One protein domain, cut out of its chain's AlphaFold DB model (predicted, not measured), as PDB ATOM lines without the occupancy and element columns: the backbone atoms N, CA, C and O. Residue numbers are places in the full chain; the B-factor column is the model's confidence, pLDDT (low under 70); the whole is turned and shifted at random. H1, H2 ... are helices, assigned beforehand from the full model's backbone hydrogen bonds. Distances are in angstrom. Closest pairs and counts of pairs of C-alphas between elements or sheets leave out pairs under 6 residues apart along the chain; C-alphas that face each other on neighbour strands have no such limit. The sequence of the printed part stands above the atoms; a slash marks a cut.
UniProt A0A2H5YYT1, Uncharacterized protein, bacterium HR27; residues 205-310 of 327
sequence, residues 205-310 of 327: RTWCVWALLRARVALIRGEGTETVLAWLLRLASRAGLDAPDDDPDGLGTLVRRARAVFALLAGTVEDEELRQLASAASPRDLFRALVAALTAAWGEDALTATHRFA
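AT A GLANCE: This is residues 205 to 310 of the 327 residues of an uncharacterized protein of bacterium HR27 (UniProt A0A2H5YYT1). Helices H1, H2 and H5 form a small bundle, helices side by side, in which H1 and H2 make a hairpin; H6 packs crosswise on H1 and H5 at one end of the long axis, and H3 slants away from H2 and H5 to H4 at the other end. The printed part has 106 residues with six named helices, H1 to H6 in chain order, and no named strand: all helix. It is compact, with a radius of gyration of the C-alphas of 13.7 A, and only just flat, spanning 43 by 32 by 18 A.

HOW THE PARTS SIT: H1, residues 205 to 221, touches H2, residues 225 to 238, at a shallow tilt of 12 degrees, opposite ways; the closest C-alphas, of Ala 215 and Val 228, are 5.2 A apart. With residues 215 to 219 alone, H1 touches H5, residues 283 to 298, the hub; the closest C-alphas, of Ala 215 and Phe 287, are 7.6 A apart. H6, residues 302 to 309, is about perpendicular to H1 at 88 degrees and touches it, closest at the C-alphas of Val 209 and Thr 306, 5.6 A apart. H3, residues 251 to 265, touches H2 at a steep tilt of 54 degrees, closest at the C-alphas of Leu 229 and Ala 258, 6.2 A apart. H4, residues 272 to 279, touches H3, closest at the C-alphas of Val 261 and Ala 278, 4.7 A apart; H4 and H5 are apart. Every O i to N i+4 pair is within hydrogen-bond range in H1, H2, H4 and H5, 10 of 11 in H3, and 0 of 4 in H6, where 4 of 5 O i to N i+3 pairs are.

IN THESE COORDINATES: H1 runs 24.4 A from C-alpha 205 at (156.076, 32.837, -76.084); H2 measures 20.0 A, H3 21.8 A, H4 10.5 A and H5 21.9 A. H6, 12.5 A long, ends at C-alpha 309 at (166.489, 37.797, -69.792).

THE WHOLE: The C-alphas farthest apart, of Glu 270 and Arg 308, are 42.9 A apart. The printed part has no cut; the link from H2 to H3, residues 239 to 250, is long. pLDDT is under 70 at residues 243 to 249 and 268 to 270.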
ATOM      1  N   ARG A 205     154.884  33.689 -76.188       94.62
ATOM      2  CA  ARG A 205     156.076  32.837 -76.084       94.62
ATOM      3  C   ARG A 205     157.132  33.509 -75.211       94.62
ATOM      4  O   ARG A 205     157.651  32.889 -74.285       94.62
ATOM      5  N   THR A 206     157.422  34.778 -75.466       94.81
ATOM      6  CA  THR A 206     158.388  35.570 -74.701       94.81
ATOM      7  C   THR A 206     157.926  35.766 -73.256       94.81
ATOM      8  O   THR A 206     158.742  35.672 -72.334       94.81
ATOM      9  N   TRP A 207     156.618  35.931 -73.030       95.31
ATOM     10  CA  TRP A 207     156.023  35.911 -71.692       95.31
ATOM     11  C   TRP A 207     156.283  34.585 -70.969       95.31
ATOM     12  O   TRP A 207     156.742  34.576 -69.826       95.31
ATOM     13  N   CYS A 208     156.051  33.455 -71.641       96.31
ATOM     14  CA  CYS A 208     156.298  32.122 -71.093       96.31
ATOM     15  C   CYS A 208     157.782  31.900 -70.762       96.31
ATOM     16  O   CYS A 208     158.098  31.350 -69.707       96.31
ATOM     17  N   VAL A 209     158.704  32.383 -71.601       96.56
ATOM     18  CA  VAL A 209     160.150  32.352 -71.313       96.56
ATOM     19  C   VAL A 209     160.481  33.159 -70.050       96.56
ATOM     20  O   VAL A 209     161.231  32.682 -69.192       96.56
ATOM     21  N   TRP A 210     159.904  34.354 -69.889       95.62
ATOM     22  CA  TRP A 210     160.077  35.167 -68.681       95.62
ATOM     23  C   TRP A 210     159.496  34.482 -67.433       95.62
ATOM     24  O   TRP A 210     160.154  34.420 -66.393       95.62
ATOM     25  N   ALA A 211     158.297  33.902 -67.530       96.00
ATOM     26  CA  ALA A 211     157.658  33.196 -66.420       96.00
ATOM     27  C   ALA A 211     158.444  31.938 -66.013       96.00
ATOM     28  O   ALA A 211     158.596  31.658 -64.819       96.00
ATOM     29  N   LEU A 212     159.013  31.216 -66.985       96.25
ATOM     30  CA  LEU A 212     159.904  30.083 -66.739       96.25
ATOM     31  C   LEU A 212     161.174  30.518 -65.997       96.25
ATOM     32  O   LEU A 212     161.554  29.884 -65.006       96.25
ATOM     33  N   LEU A 213     161.800  31.623 -66.421       94.81
ATOM     34  CA  LEU A 213     162.912  32.224 -65.682       94.81
ATOM     35  C   LEU A 213     162.490  32.560 -64.246       94.81
ATOM     36  O   LEU A 213     163.200  32.211 -63.299       94.81
ATOM     37  N   ARG A 214     161.326  33.190 -64.056       94.19
ATOM     38  CA  ARG A 214     160.855  33.565 -62.719       94.19
ATOM     39  C   ARG A 214     160.648  32.377 -61.799       94.19
ATOM     40  O   ARG A 214     161.064  32.449 -60.641       94.19
ATOM     41  N   ALA A 215     160.059  31.299 -62.309       95.50
ATOM     42  CA  ALA A 215     159.884  30.057 -61.566       95.50
ATOM     43  C   ALA A 215     161.236  29.423 -61.201       95.50
ATOM     44  O   ALA A 215     161.429  28.989 -60.065       95.50
ATOM     45  N   ARG A 216     162.204  29.425 -62.131       94.12
ATOM     46  CA  ARG A 216     163.567  28.925 -61.889       94.12
ATOM     47  C   ARG A 216     164.265  29.700 -60.772       94.12
ATOM     48  O   ARG A 216     164.835  29.085 -59.872       94.12
ATOM     49  N   VAL A 217     164.208  31.030 -60.811       92.12
ATOM     50  CA  VAL A 217     164.808  31.885 -59.774       92.12
ATOM     51  C   VAL A 217     164.142  31.634 -58.418       92.12
ATOM     52  O   VAL A 217     164.846  31.425 -57.432       92.12
ATOM     53  N   ALA A 218     162.808  31.553 -58.371       92.69
ATOM     54  CA  ALA A 218     162.072  31.249 -57.143       92.69
ATOM     55  C   ALA A 218     162.459  29.883 -56.542       92.69
ATOM     56  O   ALA A 218     162.608  29.766 -55.324       92.69
ATOM     57  N   LEU A 219     162.681  28.867 -57.387       92.81
ATOM     58  CA  LEU A 219     163.152  27.540 -56.971       92.81
ATOM     59  C   LEU A 219     164.555  27.572 -56.364       92.81
ATOM     60  O   LEU A 219     164.778  26.950 -55.327       92.81
ATOM     61  N   ILE A 220     165.495  28.268 -57.009       89.62
ATOM     62  CA  ILE A 220     166.889  28.366 -56.545       89.62
ATOM     63  C   ILE A 220     166.955  29.114 -55.210       89.62
ATOM     64  O   ILE A 220     167.695  28.716 -54.315       89.62
ATOM     65  N   ARG A 221     166.150  30.170 -55.065       85.50
ATOM     66  CA  ARG A 221     166.137  31.037 -53.881       85.50
ATOM     67  C   ARG A 221     165.259  30.527 -52.741       85.50
ATOM     68  O   ARG A 221     165.310  31.093 -51.653       85.50
ATOM     69  N   GLY A 222     164.452  29.495 -52.982       88.56
ATOM     70  CA  GLY A 222     163.524  28.961 -51.991       88.56
ATOM     71  C   GLY A 222     162.435  29.960 -51.586       88.56
ATOM     72  O   GLY A 222     162.114  30.044 -50.407       88.56
ATOM     73  N   GLU A 223     161.846  30.696 -52.541       89.44
ATOM     74  CA  GLU A 223     160.785  31.712 -52.312       89.44
ATOM     75  C   GLU A 223     159.431  31.130 -51.824       89.44
ATOM     76  O   GLU A 223     158.405  31.811 -51.861       89.44
ATOM     77  N   GLY A 224     159.407  29.877 -51.363       91.75
ATOM     78  CA  GLY A 224     158.205  29.138 -50.971       91.75
ATOM     79  C   GLY A 224     157.602  28.315 -52.112       91.75
ATOM     80  O   GLY A 224     157.701  28.663 -53.292       91.75
ATOM     81  N   THR A 225     156.978  27.197 -51.748       92.88
ATOM     82  CA  THR A 225     156.330  26.263 -52.684       92.88
ATOM     83  C   THR A 225     155.230  26.968 -53.474       92.88
ATOM     84  O   THR A 225     155.158  26.841 -54.693       92.88
ATOM     85  N   GLU A 226     154.418  27.768 -52.794       94.50
ATOM     86  CA  GLU A 226     153.272  28.494 -53.332       94.50
ATOM     87  C   GLU A 226     153.712  29.498 -54.401       94.50
ATOM     88  O   GLU A 226     153.159  29.516 -55.497       94.50
ATOM     89  N   THR A 227     154.759  30.283 -54.139       94.50
ATOM     90  CA  THR A 227     155.290  31.260 -55.104       94.50
ATOM     91  C   THR A 227     155.729  30.583 -56.400       94.50
ATOM     92  O   THR A 227     155.395  31.044 -57.492       94.50
ATOM     93  N   VAL A 228     156.455  29.465 -56.297       96.69
ATOM     94  CA  VAL A 228     156.903  28.711 -57.476       96.69
ATOM     95  C   VAL A 228     155.702  28.142 -58.232       96.69
ATOM     96  O   VAL A 228     155.607  28.319 -59.446       96.69
ATOM     97  N   LEU A 229     154.774  27.482 -57.532       96.81
ATOM     98  CA  LEU A 229     153.593  26.886 -58.159       96.81
ATOM     99  C   LEU A 229     152.713  27.939 -58.838       96.81
ATOM    100  O   LEU A 229     152.199  27.669 -59.918       96.81
ATOM    101  N   ALA A 230     152.576  29.139 -58.268       96.06
ATOM    102  CA  ALA A 230     151.819  30.228 -58.884       96.06
ATOM    103  C   ALA A 230     152.391  30.590 -60.263       96.06
ATOM    104  O   ALA A 230     151.644  30.666 -61.239       96.06
ATOM    105  N   TRP A 231     153.714  30.752 -60.369       96.56
ATOM    106  CA  TRP A 231     154.368  31.040 -61.648       96.56
ATOM    107  C   TRP A 231     154.236  29.894 -62.644       96.56
ATOM    108  O   TRP A 231     153.920  30.136 -63.807       96.56
ATOM    109  N   LEU A 232     154.415  28.653 -62.190       97.25
ATOM    110  CA  LEU A 232     154.275  27.470 -63.042       97.25
ATOM    111  C   LEU A 232     152.845  27.282 -63.556       97.25
ATOM    112  O   LEU A 232     152.661  26.909 -64.709       97.25
ATOM    113  N   LEU A 233     151.830  27.574 -62.742       96.38
ATOM    114  CA  LEU A 233     150.430  27.508 -63.163       96.38
ATOM    115  C   LEU A 233     150.073  28.615 -64.156       96.38
ATOM    116  O   LEU A 233     149.381  28.342 -65.136       96.38
ATOM    117  N   ARG A 234     150.557  29.848 -63.939       95.00
ATOM    118  CA  ARG A 234     150.380  30.940 -64.910       95.00
ATOM    119  C   ARG A 234     151.059  30.603 -66.243       95.00
ATOM    120  O   ARG A 234     150.453  30.797 -67.291       95.00
ATOM    121  N   LEU A 235     152.272  30.046 -66.193       96.06
ATOM    122  CA  LEU A 235     153.005  29.539 -67.356       96.06
ATOM    123  C   LEU A 235     152.215  28.452 -68.092       96.06
ATOM    124  O   LEU A 235     151.995  28.580 -69.291       96.06
ATOM    125  N   ALA A 236     151.758  27.418 -67.380       94.81
ATOM    126  CA  ALA A 236     150.993  26.322 -67.967       94.81
ATOM    127  C   ALA A 236     149.722  26.828 -68.663       94.81
ATOM    128  O   ALA A 236     149.471  26.463 -69.804       94.81
ATOM    129  N   SER A 237     148.968  27.711 -68.003       93.38
ATOM    130  CA  SER A 237     147.739  28.277 -68.562       93.38
ATOM    131  C   SER A 237     148.002  29.132 -69.800       93.38
ATOM    132  O   SER A 237     147.324  28.980 -70.812       93.38
ATOM    133  N   ARG A 238     149.019  29.999 -69.761       92.94
ATOM    134  CA  ARG A 238     149.347  30.871 -70.895       92.94
ATOM    135  C   ARG A 238     149.922  30.106 -72.089       92.94
ATOM    136  O   ARG A 238     149.712  30.507 -73.225       92.94
ATOM    137  N   ALA A 239     150.610  28.997 -71.834       92.00
ATOM    138  CA  ALA A 239     151.113  28.103 -72.869       92.00
ATOM    139  C   ALA A 239     150.054  27.120 -73.411       92.00
ATOM    140  O   ALA A 239     150.363  26.373 -74.337       92.00
ATOM    141  N   GLY A 240     148.837  27.085 -72.845       90.38
ATOM    142  CA  GLY A 240     147.796  26.117 -73.214       90.38
ATOM    143  C   GLY A 240     148.125  24.670 -72.822       90.38
ATOM    144  O   GLY A 240     147.727  23.733 -73.507       90.38
ATOM    145  N   LEU A 241     148.898  24.481 -71.748       88.12
ATOM    146  CA  LEU A 241     149.393  23.186 -71.253       88.12
ATOM    147  C   LEU A 241     148.645  22.690 -70.004       88.12
ATOM    148  O   LEU A 241     149.095  21.791 -69.296       88.12
ATOM    149  N   ASP A 242     147.517  23.305 -69.685       75.88
ATOM    150  CA  ASP A 242     146.755  23.078 -68.466       75.88
ATOM    151  C   ASP A 242     145.794  21.879 -68.510       75.88
ATOM    152  O   ASP A 242     145.241  21.511 -67.466       75.88
ATOM    153  N   ALA A 243     145.632  21.253 -69.679       67.81
ATOM    154  CA  ALA A 243     144.880  20.014 -69.874       67.81
ATOM    155  C   ALA A 243     145.311  19.296 -71.171       67.81
ATOM    156  O   ALA A 243     144.600  19.381 -72.169       67.81
ATOM    157  N   PRO A 244     146.474  18.619 -71.206       63.16
ATOM    158  CA  PRO A 244     146.842  17.844 -72.386       63.16
ATOM    159  C   PRO A 244     145.890  16.638 -72.539       63.16
ATOM    160  O   PRO A 244     145.649  15.921 -71.565       63.16
ATOM    161  N   ASP A 245     145.317  16.454 -73.738       57.06
ATOM    162  CA  ASP A 245     144.340  15.388 -74.053       57.06
ATOM    163  C   ASP A 245     144.931  13.976 -73.878       57.06
ATOM    164  O   ASP A 245     144.237  13.054 -73.454       57.06
ATOM    165  N   ASP A 246     146.236  13.840 -74.120       61.38
ATOM    166  CA  ASP A 246     147.058  12.701 -73.726       61.38
ATOM    167  C   ASP A 246     147.998  13.167 -72.597       61.38
ATOM    168  O   ASP A 246     148.702  14.163 -72.760       61.38
ATOM    169  N   ASP A 247     148.046  12.461 -71.457       67.69
ATOM    170  CA  ASP A 247     148.922  12.777 -70.304       67.69
ATOM    171  C   ASP A 247     150.142  11.824 -70.224       67.69
ATOM    172  O   ASP A 247     150.344  11.194 -69.182       67.69
ATOM    173  N   PRO A 248     150.954  11.638 -71.295       58.78
ATOM    174  CA  PRO A 248     152.012  10.624 -71.313       58.78
ATOM    175  C   PRO A 248     153.102  10.896 -70.265       58.78
ATOM    176  O   PRO A 248     153.694   9.952 -69.747       58.78
ATOM    177  N   ASP A 249     153.302  12.167 -69.899       66.06
ATOM    178  CA  ASP A 249     154.323  12.612 -68.943       66.06
ATOM    179  C   ASP A 249     153.752  12.976 -67.556       66.06
ATOM    180  O   ASP A 249     154.480  13.440 -66.676       66.06
ATOM    181  N   GLY A 250     152.444  12.800 -67.336       84.44
ATOM    182  CA  GLY A 250     151.793  13.152 -66.070       84.44
ATOM    183  C   GLY A 250     151.684  14.663 -65.798       84.44
ATOM    184  O   GLY A 250     151.372  15.059 -64.669       84.44
ATOM    185  N   LEU A 251     151.947  15.521 -66.792       89.69
ATOM    186  CA  LEU A 251     151.868  16.980 -66.683       89.69
ATOM    187  C   LEU A 251     150.480  17.446 -66.224       89.69
ATOM    188  O   LEU A 251     150.386  18.268 -65.309       89.69
ATOM    189  N   GLY A 252     149.404  16.889 -66.786       89.69
ATOM    190  CA  GLY A 252     148.037  17.226 -66.382       89.69
ATOM    191  C   GLY A 252     147.788  16.884 -64.912       89.69
ATOM    192  O   GLY A 252     147.203  17.663 -64.153       89.69
ATOM    193  N   THR A 253     148.321  15.748 -64.461       90.56
ATOM    194  CA  THR A 253     148.291  15.350 -63.049       90.56
ATOM    195  C   THR A 253     149.071  16.314 -62.149       90.56
ATOM    196  O   THR A 253     148.567  16.699 -61.091       90.56
ATOM    197  N   LEU A 254     150.262  16.753 -62.558       94.25
ATOM    198  CA  LEU A 254     151.073  17.715 -61.803       94.25
ATOM    199  C   LEU A 254     150.396  19.092 -61.705       94.25
ATOM    200  O   LEU A 254     150.377  19.685 -60.624       94.25
ATOM    201  N   VAL A 255     149.771  19.568 -62.788       94.25
ATOM    202  CA  VAL A 255     148.981  20.812 -62.798       94.25
ATOM    203  C   VAL A 255     147.787  20.710 -61.845       94.25
ATOM    204  O   VAL A 255     147.551  21.630 -61.061       94.25
ATOM    205  N   ARG A 256     147.058  19.583 -61.842       91.81
ATOM    206  CA  ARG A 256     145.951  19.354 -60.893       91.81
ATOM    207  C   ARG A 256     146.415  19.393 -59.437       91.81
ATOM    208  O   ARG A 256     145.783  20.067 -58.627       91.81
ATOM    209  N   ARG A 257     147.530  18.731 -59.108       93.88
ATOM    210  CA  ARG A 257     148.113  18.761 -57.753       93.88
ATOM    211  C   ARG A 257     148.490  20.181 -57.332       93.88
ATOM    212  O   ARG A 257     148.174  20.597 -56.224       93.88
ATOM    213  N   ALA A 258     149.104  20.952 -58.229       95.12
ATOM    214  CA  ALA A 258     149.438  22.348 -57.965       95.12
ATOM    215  C   ALA A 258     148.190  23.227 -57.758       95.12
ATOM    216  O   ALA A 258     148.164  24.045 -56.841       95.12
ATOM    217  N   ARG A 259     147.128  23.036 -58.554       93.88
ATOM    218  CA  ARG A 259     145.838  23.729 -58.369       93.88
ATOM    219  C   ARG A 259     145.181  23.383 -57.028       93.88
ATOM    220  O   ARG A 259     144.625  24.276 -56.393       93.88
ATOM    221  N   ALA A 260     145.291  22.132 -56.574       92.88
ATOM    222  CA  ALA A 260     144.760  21.697 -55.282       92.88
ATOM    223  C   ALA A 260     145.366  22.482 -54.102       92.88
ATOM    224  O   ALA A 260     144.634  22.856 -53.189       92.88
ATOM    225  N   VAL A 261     146.664  22.820 -54.153       94.00
ATOM    226  CA  VAL A 261     147.316  23.667 -53.131       94.00
ATOM    227  C   VAL A 261     146.593  25.012 -52.990       94.00
ATOM    228  O   VAL A 261     146.230  25.408 -51.885       94.00
ATOM    229  N   PHE A 262     146.318  25.700 -54.101       93.81
ATOM    230  CA  PHE A 262     145.631  26.994 -54.062       93.81
ATOM    231  C   PHE A 262     144.148  26.883 -53.701       93.81
ATOM    232  O   PHE A 262     143.627  27.771 -53.030       93.81
ATOM    233  N   ALA A 263     143.473  25.798 -54.090       91.31
ATOM    234  CA  ALA A 263     142.087  25.549 -53.695       91.31
ATOM    235  C   ALA A 263     141.939  25.397 -52.165       91.31
ATOM    236  O   ALA A 263     141.005  25.966 -51.588       91.31
ATOM    237  N   LEU A 264     142.894  24.724 -51.501       90.25
ATOM    238  CA  LEU A 264     142.963  24.666 -50.032       90.25
ATOM    239  C   LEU A 264     143.238  26.037 -49.416       90.25
ATOM    240  O   LEU A 264     142.554  26.429 -48.476       90.25
ATOM    241  N   LEU A 265     144.218  26.775 -49.950       90.56
ATOM    242  CA  LEU A 265     144.585  28.100 -49.433       90.56
ATOM    243  C   LEU A 265     143.445  29.117 -49.554       90.56
ATOM    244  O   LEU A 265     143.308  29.990 -48.703       90.56
ATOM    245  N   ALA A 266     142.608  28.993 -50.585       87.94
ATOM    246  CA  ALA A 266     141.425  29.827 -50.762       87.94
ATOM    247  C   ALA A 266     140.284  29.490 -49.776       87.94
ATOM    248  O   ALA A 266     139.268  30.183 -49.771       87.94
ATOM    249  N   GLY A 267     140.419  28.434 -48.960       79.88
ATOM    250  CA  GLY A 267     139.401  28.005 -47.996       79.88
ATOM    251  C   GLY A 267     138.119  27.489 -48.653       79.88
ATOM    252  O   GLY A 267     137.054  27.517 -48.042       79.88
ATOM    253  N   THR A 268     138.203  27.068 -49.918       63.47
ATOM    254  CA  THR A 268     137.014  26.804 -50.740       63.47
ATOM    255  C   THR A 268     136.379  25.437 -50.496       63.47
ATOM    256  O   THR A 268     135.190  25.287 -50.764       63.47
ATOM    257  N   VAL A 269     137.120  24.454 -49.962       61.53
ATOM    258  CA  VAL A 269     136.614  23.095 -49.704       61.53
ATOM    259  C   VAL A 269     137.405  22.416 -48.573       61.53
ATOM    260  O   VAL A 269     138.635  22.376 -48.619       61.53
ATOM    261  N   GLU A 270     136.722  21.831 -47.582       64.31
ATOM    262  CA  GLU A 270     137.318  20.828 -46.684       64.31
ATOM    263  C   GLU A 270     137.176  19.431 -47.303       64.31
ATOM    264  O   GLU A 270     136.275  18.671 -46.957       64.31
ATOM    265  N   ASP A 271     138.055  19.110 -48.251       82.75
ATOM    266  CA  ASP A 271     138.051  17.830 -48.967       82.75
ATOM    267  C   ASP A 271     139.372  17.079 -48.749       82.75
ATOM    268  O   ASP A 271     140.463  17.598 -48.997       82.75
ATOM    269  N   GLU A 272     139.261  15.848 -48.251       85.38
ATOM    270  CA  GLU A 272     140.390  14.965 -47.963       85.38
ATOM    271  C   GLU A 272     141.106  14.504 -49.238       85.38
ATOM    272  O   GLU A 272     142.334  14.416 -49.253       85.38
ATOM    273  N   GLU A 273     140.381  14.288 -50.339       86.06
ATOM    274  CA  GLU A 273     140.990  13.948 -51.630       86.06
ATOM    275  C   GLU A 273     141.837  15.117 -52.146       86.06
ATOM    276  O   GLU A 273     142.955  14.948 -52.643       86.06
ATOM    277  N   LEU A 274     141.338  16.337 -51.951       87.44
ATOM    278  CA  LEU A 274     142.019  17.559 -52.350       87.44
ATOM    279  C   LEU A 274     143.265  17.832 -51.479       87.44
ATOM    280  O   LEU A 274     144.295  18.263 -52.006       87.44
ATOM    281  N   ARG A 275     143.237  17.481 -50.182       88.88
ATOM    282  CA  ARG A 275     144.435  17.456 -49.310       88.88
ATOM    283  C   ARG A 275     145.471  16.441 -49.775       88.88
ATOM    284  O   ARG A 275     146.658  16.772 -49.839       88.88
ATOM    285  N   GLN A 276     145.044  15.236 -50.148       90.88
ATOM    286  CA  GLN A 276     145.950  14.215 -50.670       90.88
ATOM    287  C   GLN A 276     146.626  14.688 -51.962       90.88
ATOM    288  O   GLN A 276     147.850  14.611 -52.078       90.88
ATOM    289  N   LEU A 277     145.871  15.280 -52.893       90.25
ATOM    290  CA  LEU A 277     146.427  15.853 -54.120       90.25
ATOM    291  C   LEU A 277     147.429  16.980 -53.845       90.25
ATOM    292  O   LEU A 277     148.517  16.980 -54.427       90.25
ATOM    293  N   ALA A 278     147.088  17.918 -52.959       91.31
ATOM    294  CA  ALA A 278     147.954  19.040 -52.611       91.31
ATOM    295  C   ALA A 278     149.252  18.584 -51.925       91.31
ATOM    296  O   ALA A 278     150.321  19.110 -52.229       91.31
ATOM    297  N   SER A 279     149.189  17.574 -51.051       92.69
ATOM    298  CA  SER A 279     150.382  17.042 -50.373       92.69
ATOM    299  C   SER A 279     151.373  16.364 -51.330       92.69
ATOM    300  O   SER A 279     152.570  16.332 -51.056       92.69
ATOM    301  N   ALA A 280     150.897  15.882 -52.482       93.56
ATOM    302  CA  ALA A 280     151.725  15.324 -53.549       93.56
ATOM    303  C   ALA A 280     152.244  16.380 -54.551       93.56
ATOM    304  O   ALA A 280     152.874  16.016 -55.552       93.56
ATOM    305  N   ALA A 281     151.957  17.673 -54.349       93.00
ATOM    306  CA  ALA A 281     152.420  18.733 -55.237       93.00
ATOM    307  C   ALA A 281     153.935  18.949 -55.096       93.00
ATOM    308  O   ALA A 281     154.452  19.242 -54.022       93.00
ATOM    309  N   SER A 282     154.647  18.851 -56.219       94.75
ATOM    310  CA  SER A 282     156.097  19.043 -56.286       94.75
ATOM    311  C   SER A 282     156.415  20.142 -57.300       94.75
ATOM    312  O   SER A 282     156.292  19.913 -58.509       94.75
ATOM    313  N   PRO A 283     156.845  21.339 -56.852       96.06
ATOM    314  CA  PRO A 283     157.217  22.420 -57.762       96.06
ATOM    315  C   PRO A 283     158.357  22.034 -58.706       96.06
ATOM    316  O   PRO A 283     158.394  22.480 -59.848       96.06
ATOM    317  N   ARG A 284     159.283  21.181 -58.247       96.25
ATOM    318  CA  ARG A 284     160.409  20.704 -59.060       96.25
ATOM    319  C   ARG A 284     159.953  19.780 -60.184       96.25
ATOM    320  O   ARG A 284     160.457  19.914 -61.296       96.25
ATOM    321  N   ASP A 285     159.015  18.878 -59.910       95.31
ATOM    322  CA  ASP A 285     158.520  17.950 -60.932       95.31
ATOM    323  C   ASP A 285     157.645  18.683 -61.948       95.31
ATOM    324  O   ASP A 285     157.837  18.502 -63.149       95.31
ATOM    325  N   LEU A 286     156.781  19.600 -61.493       95.56
ATOM    326  CA  LEU A 286     156.005  20.454 -62.396       95.56
ATOM    327  C   LEU A 286     156.909  21.352 -63.259       95.56
ATOM    328  O   LEU A 286     156.676  21.468 -64.458       95.56
ATOM    329  N   PHE A 287     157.963  21.946 -62.685       96.94
ATOM    330  CA  PHE A 287     158.941  22.730 -63.447       96.94
ATOM    331  C   PHE A 287     159.600  21.890 -64.548       96.94
ATOM    332  O   PHE A 287     159.658  22.321 -65.696       96.94
ATOM    333  N   ARG A 288     160.070  20.678 -64.223       95.50
ATOM    334  CA  ARG A 288     160.709  19.774 -65.195       95.50
ATOM    335  C   ARG A 288     159.751  19.346 -66.304       95.50
ATOM    336  O   ARG A 288     160.138  19.385 -67.467       95.50
ATOM    337  N   ALA A 289     158.518  18.984 -65.949       94.31
ATOM    338  CA  ALA A 289     157.498  18.587 -66.913       94.31
ATOM    339  C   ALA A 289     157.144  19.741 -67.868       94.31
ATOM    340  O   ALA A 289     157.084  19.541 -69.077       94.31
ATOM    341  N   LEU A 290     156.998  20.968 -67.351       95.12
ATOM    342  CA  LEU A 290     156.755  22.148 -68.186       95.12
ATOM    343  C   LEU A 290     157.945  22.481 -69.087       95.12
ATOM    344  O   LEU A 290     157.740  22.788 -70.255       95.12
ATOM    345  N   VAL A 291     159.184  22.379 -68.597       96.00
ATOM    346  CA  VAL A 291     160.377  22.560 -69.445       96.00
ATOM    347  C   VAL A 291     160.384  21.561 -70.601       96.00
ATOM    348  O   VAL A 291     160.626  21.965 -71.737       96.00
ATOM    349  N   ALA A 292     160.097  20.284 -70.335       93.88
ATOM    350  CA  ALA A 292     160.044  19.248 -71.365       93.88
ATOM    351  C   ALA A 292     158.947  19.531 -72.407       93.88
ATOM    352  O   ALA A 292     159.230  19.536 -73.605       93.88
ATOM    353  N   ALA A 293     157.732  19.856 -71.953       93.38
ATOM    354  CA  ALA A 293     156.608  20.183 -72.829       93.38
ATOM    355  C   ALA A 293     156.876  21.428 -73.691       93.38
ATOM    356  O   ALA A 293     156.638  21.409 -74.897       93.38
ATOM    357  N   LEU A 294     157.430  22.494 -73.102       94.25
ATOM    358  CA  LEU A 294     157.789  23.711 -73.834       94.25
ATOM    359  C   LEU A 294     158.923  23.461 -74.832       94.25
ATOM    360  O   LEU A 294     158.863  23.953 -75.953       94.25
ATOM    361  N   THR A 295     159.919  22.654 -74.462       95.19
ATOM    362  CA  THR A 295     161.027  22.286 -75.359       95.19
ATOM    363  C   THR A 295     160.515  21.523 -76.579       95.19
ATOM    364  O   THR A 295     160.894  21.824 -77.710       95.19
ATOM    365  N   ALA A 296     159.600  20.573 -76.366       92.38
ATOM    366  CA  ALA A 296     158.950  19.843 -77.448       92.38
ATOM    367  C   ALA A 296     158.093  20.767 -78.333       92.38
ATOM    368  O   ALA A 296     158.171  20.685 -79.556       92.38
ATOM    369  N   ALA A 297     157.319  21.673 -77.727       92.12
ATOM    370  CA  ALA A 297     156.441  22.594 -78.450       92.12
ATOM    371  C   ALA A 297     157.205  23.654 -79.261       92.12
ATOM    372  O   ALA A 297     156.768  24.038 -80.344       92.12
ATOM    373  N   TRP A 298     158.333  24.151 -78.746       93.81
ATOM    374  CA  TRP A 298     159.112  25.213 -79.391       93.81
ATOM    375  C   TRP A 298     160.161  24.692 -80.374       93.81
ATOM    376  O   TRP A 298     160.638  25.465 -81.206       93.81
ATOM    377  N   GLY A 299     160.526  23.408 -80.292       93.69
ATOM    378  CA  GLY A 299     161.598  22.822 -81.100       93.69
ATOM    379  C   GLY A 299     163.001  23.316 -80.720       93.69
ATOM    380  O   GLY A 299     163.942  23.144 -81.491       93.69
ATOM    381  N   GLU A 300     163.150  23.929 -79.545       94.12
ATOM    382  CA  GLU A 300     164.408  24.424 -78.982       94.12
ATOM    383  C   GLU A 300     164.406  24.261 -77.458       94.12
ATOM    384  O   GLU A 300     163.347  24.149 -76.845       94.12
ATOM    385  N   ASP A 301     165.584  24.277 -76.832       95.69
ATOM    386  CA  ASP A 301     165.695  24.179 -75.374       95.69
ATOM    387  C   ASP A 301     165.081  25.404 -74.671       95.69
ATOM    388  O   ASP A 301     165.619  26.518 -74.710       95.69
ATOM    389  N   ALA A 302     163.973  25.166 -73.961       94.69
ATOM    390  CA  ALA A 302     163.241  26.189 -73.228       94.69
ATOM    391  C   ALA A 302     164.079  26.858 -72.123       94.69
ATOM    392  O   ALA A 302     163.875  28.037 -71.825       94.69
ATOM    393  N   LEU A 303     165.043  26.149 -71.518       94.00
ATOM    394  CA  LEU A 303     165.933  26.739 -70.516       94.00
ATOM    395  C   LEU A 303     166.942  27.683 -71.160       94.00
ATOM    396  O   LEU A 303     167.168  28.771 -70.632       94.00
ATOM    397  N   THR A 304     167.506  27.315 -72.308       93.69
ATOM    398  CA  THR A 304     168.410  28.194 -73.059       93.69
ATOM    399  C   THR A 304     167.703  29.482 -73.495       93.69
ATOM    400  O   THR A 304     168.295  30.559 -73.400       93.69
ATOM    401  N   ALA A 305     166.415  29.421 -73.857       94.19
ATOM    402  CA  ALA A 305     165.625  30.612 -74.185       94.19
ATOM    403  C   ALA A 305     165.573  31.641 -73.032       94.19
ATOM    404  O   ALA A 305     165.525  32.848 -73.281       94.19
ATOM    405  N   THR A 306     165.673  31.201 -71.766       93.94
ATOM    406  CA  THR A 306     165.688  32.111 -70.600       93.94
ATOM    407  C   THR A 306     166.892  33.057 -70.577       93.94
ATOM    408  O   THR A 306     166.809  34.122 -69.962       93.94
ATOM    409  N   HIS A 307     167.976  32.750 -71.304       92.00
ATOM    410  CA  HIS A 307     169.130  33.647 -71.440       92.00
ATOM    411  C   HIS A 307     168.775  34.989 -72.085       92.00
ATOM    412  O   HIS A 307     169.470  35.977 -71.853       92.00
ATOM    413  N   ARG A 308     167.649  35.077 -72.811       93.38
ATOM    414  CA  ARG A 308     167.111  36.353 -73.307       93.38
ATOM    415  C   ARG A 308     166.942  37.390 -72.191       93.38
ATOM    416  O   ARG A 308     167.079  38.581 -72.441       93.38
ATOM    417  N   PHE A 309     166.697  36.948 -70.963       93.81
ATOM    418  CA  PHE A 309     166.489  37.797 -69.792       93.81
ATOM    419  C   PHE A 309     167.681  37.795 -68.818       93.81
ATOM    420  O   PHE A 309     167.583  38.346 -67.719       93.81
ATOM    421  N   ALA A 310     168.800  37.163 -69.191       92.19
ATOM    422  CA  ALA A 310     170.016  37.129 -68.380       92.19
ATOM    423  C   ALA A 310     170.804  38.412 -68.542       92.19
ATOM    424  O   ALA A 310     170.916  38.907 -69.657       92.19
TER     425      ALA A 310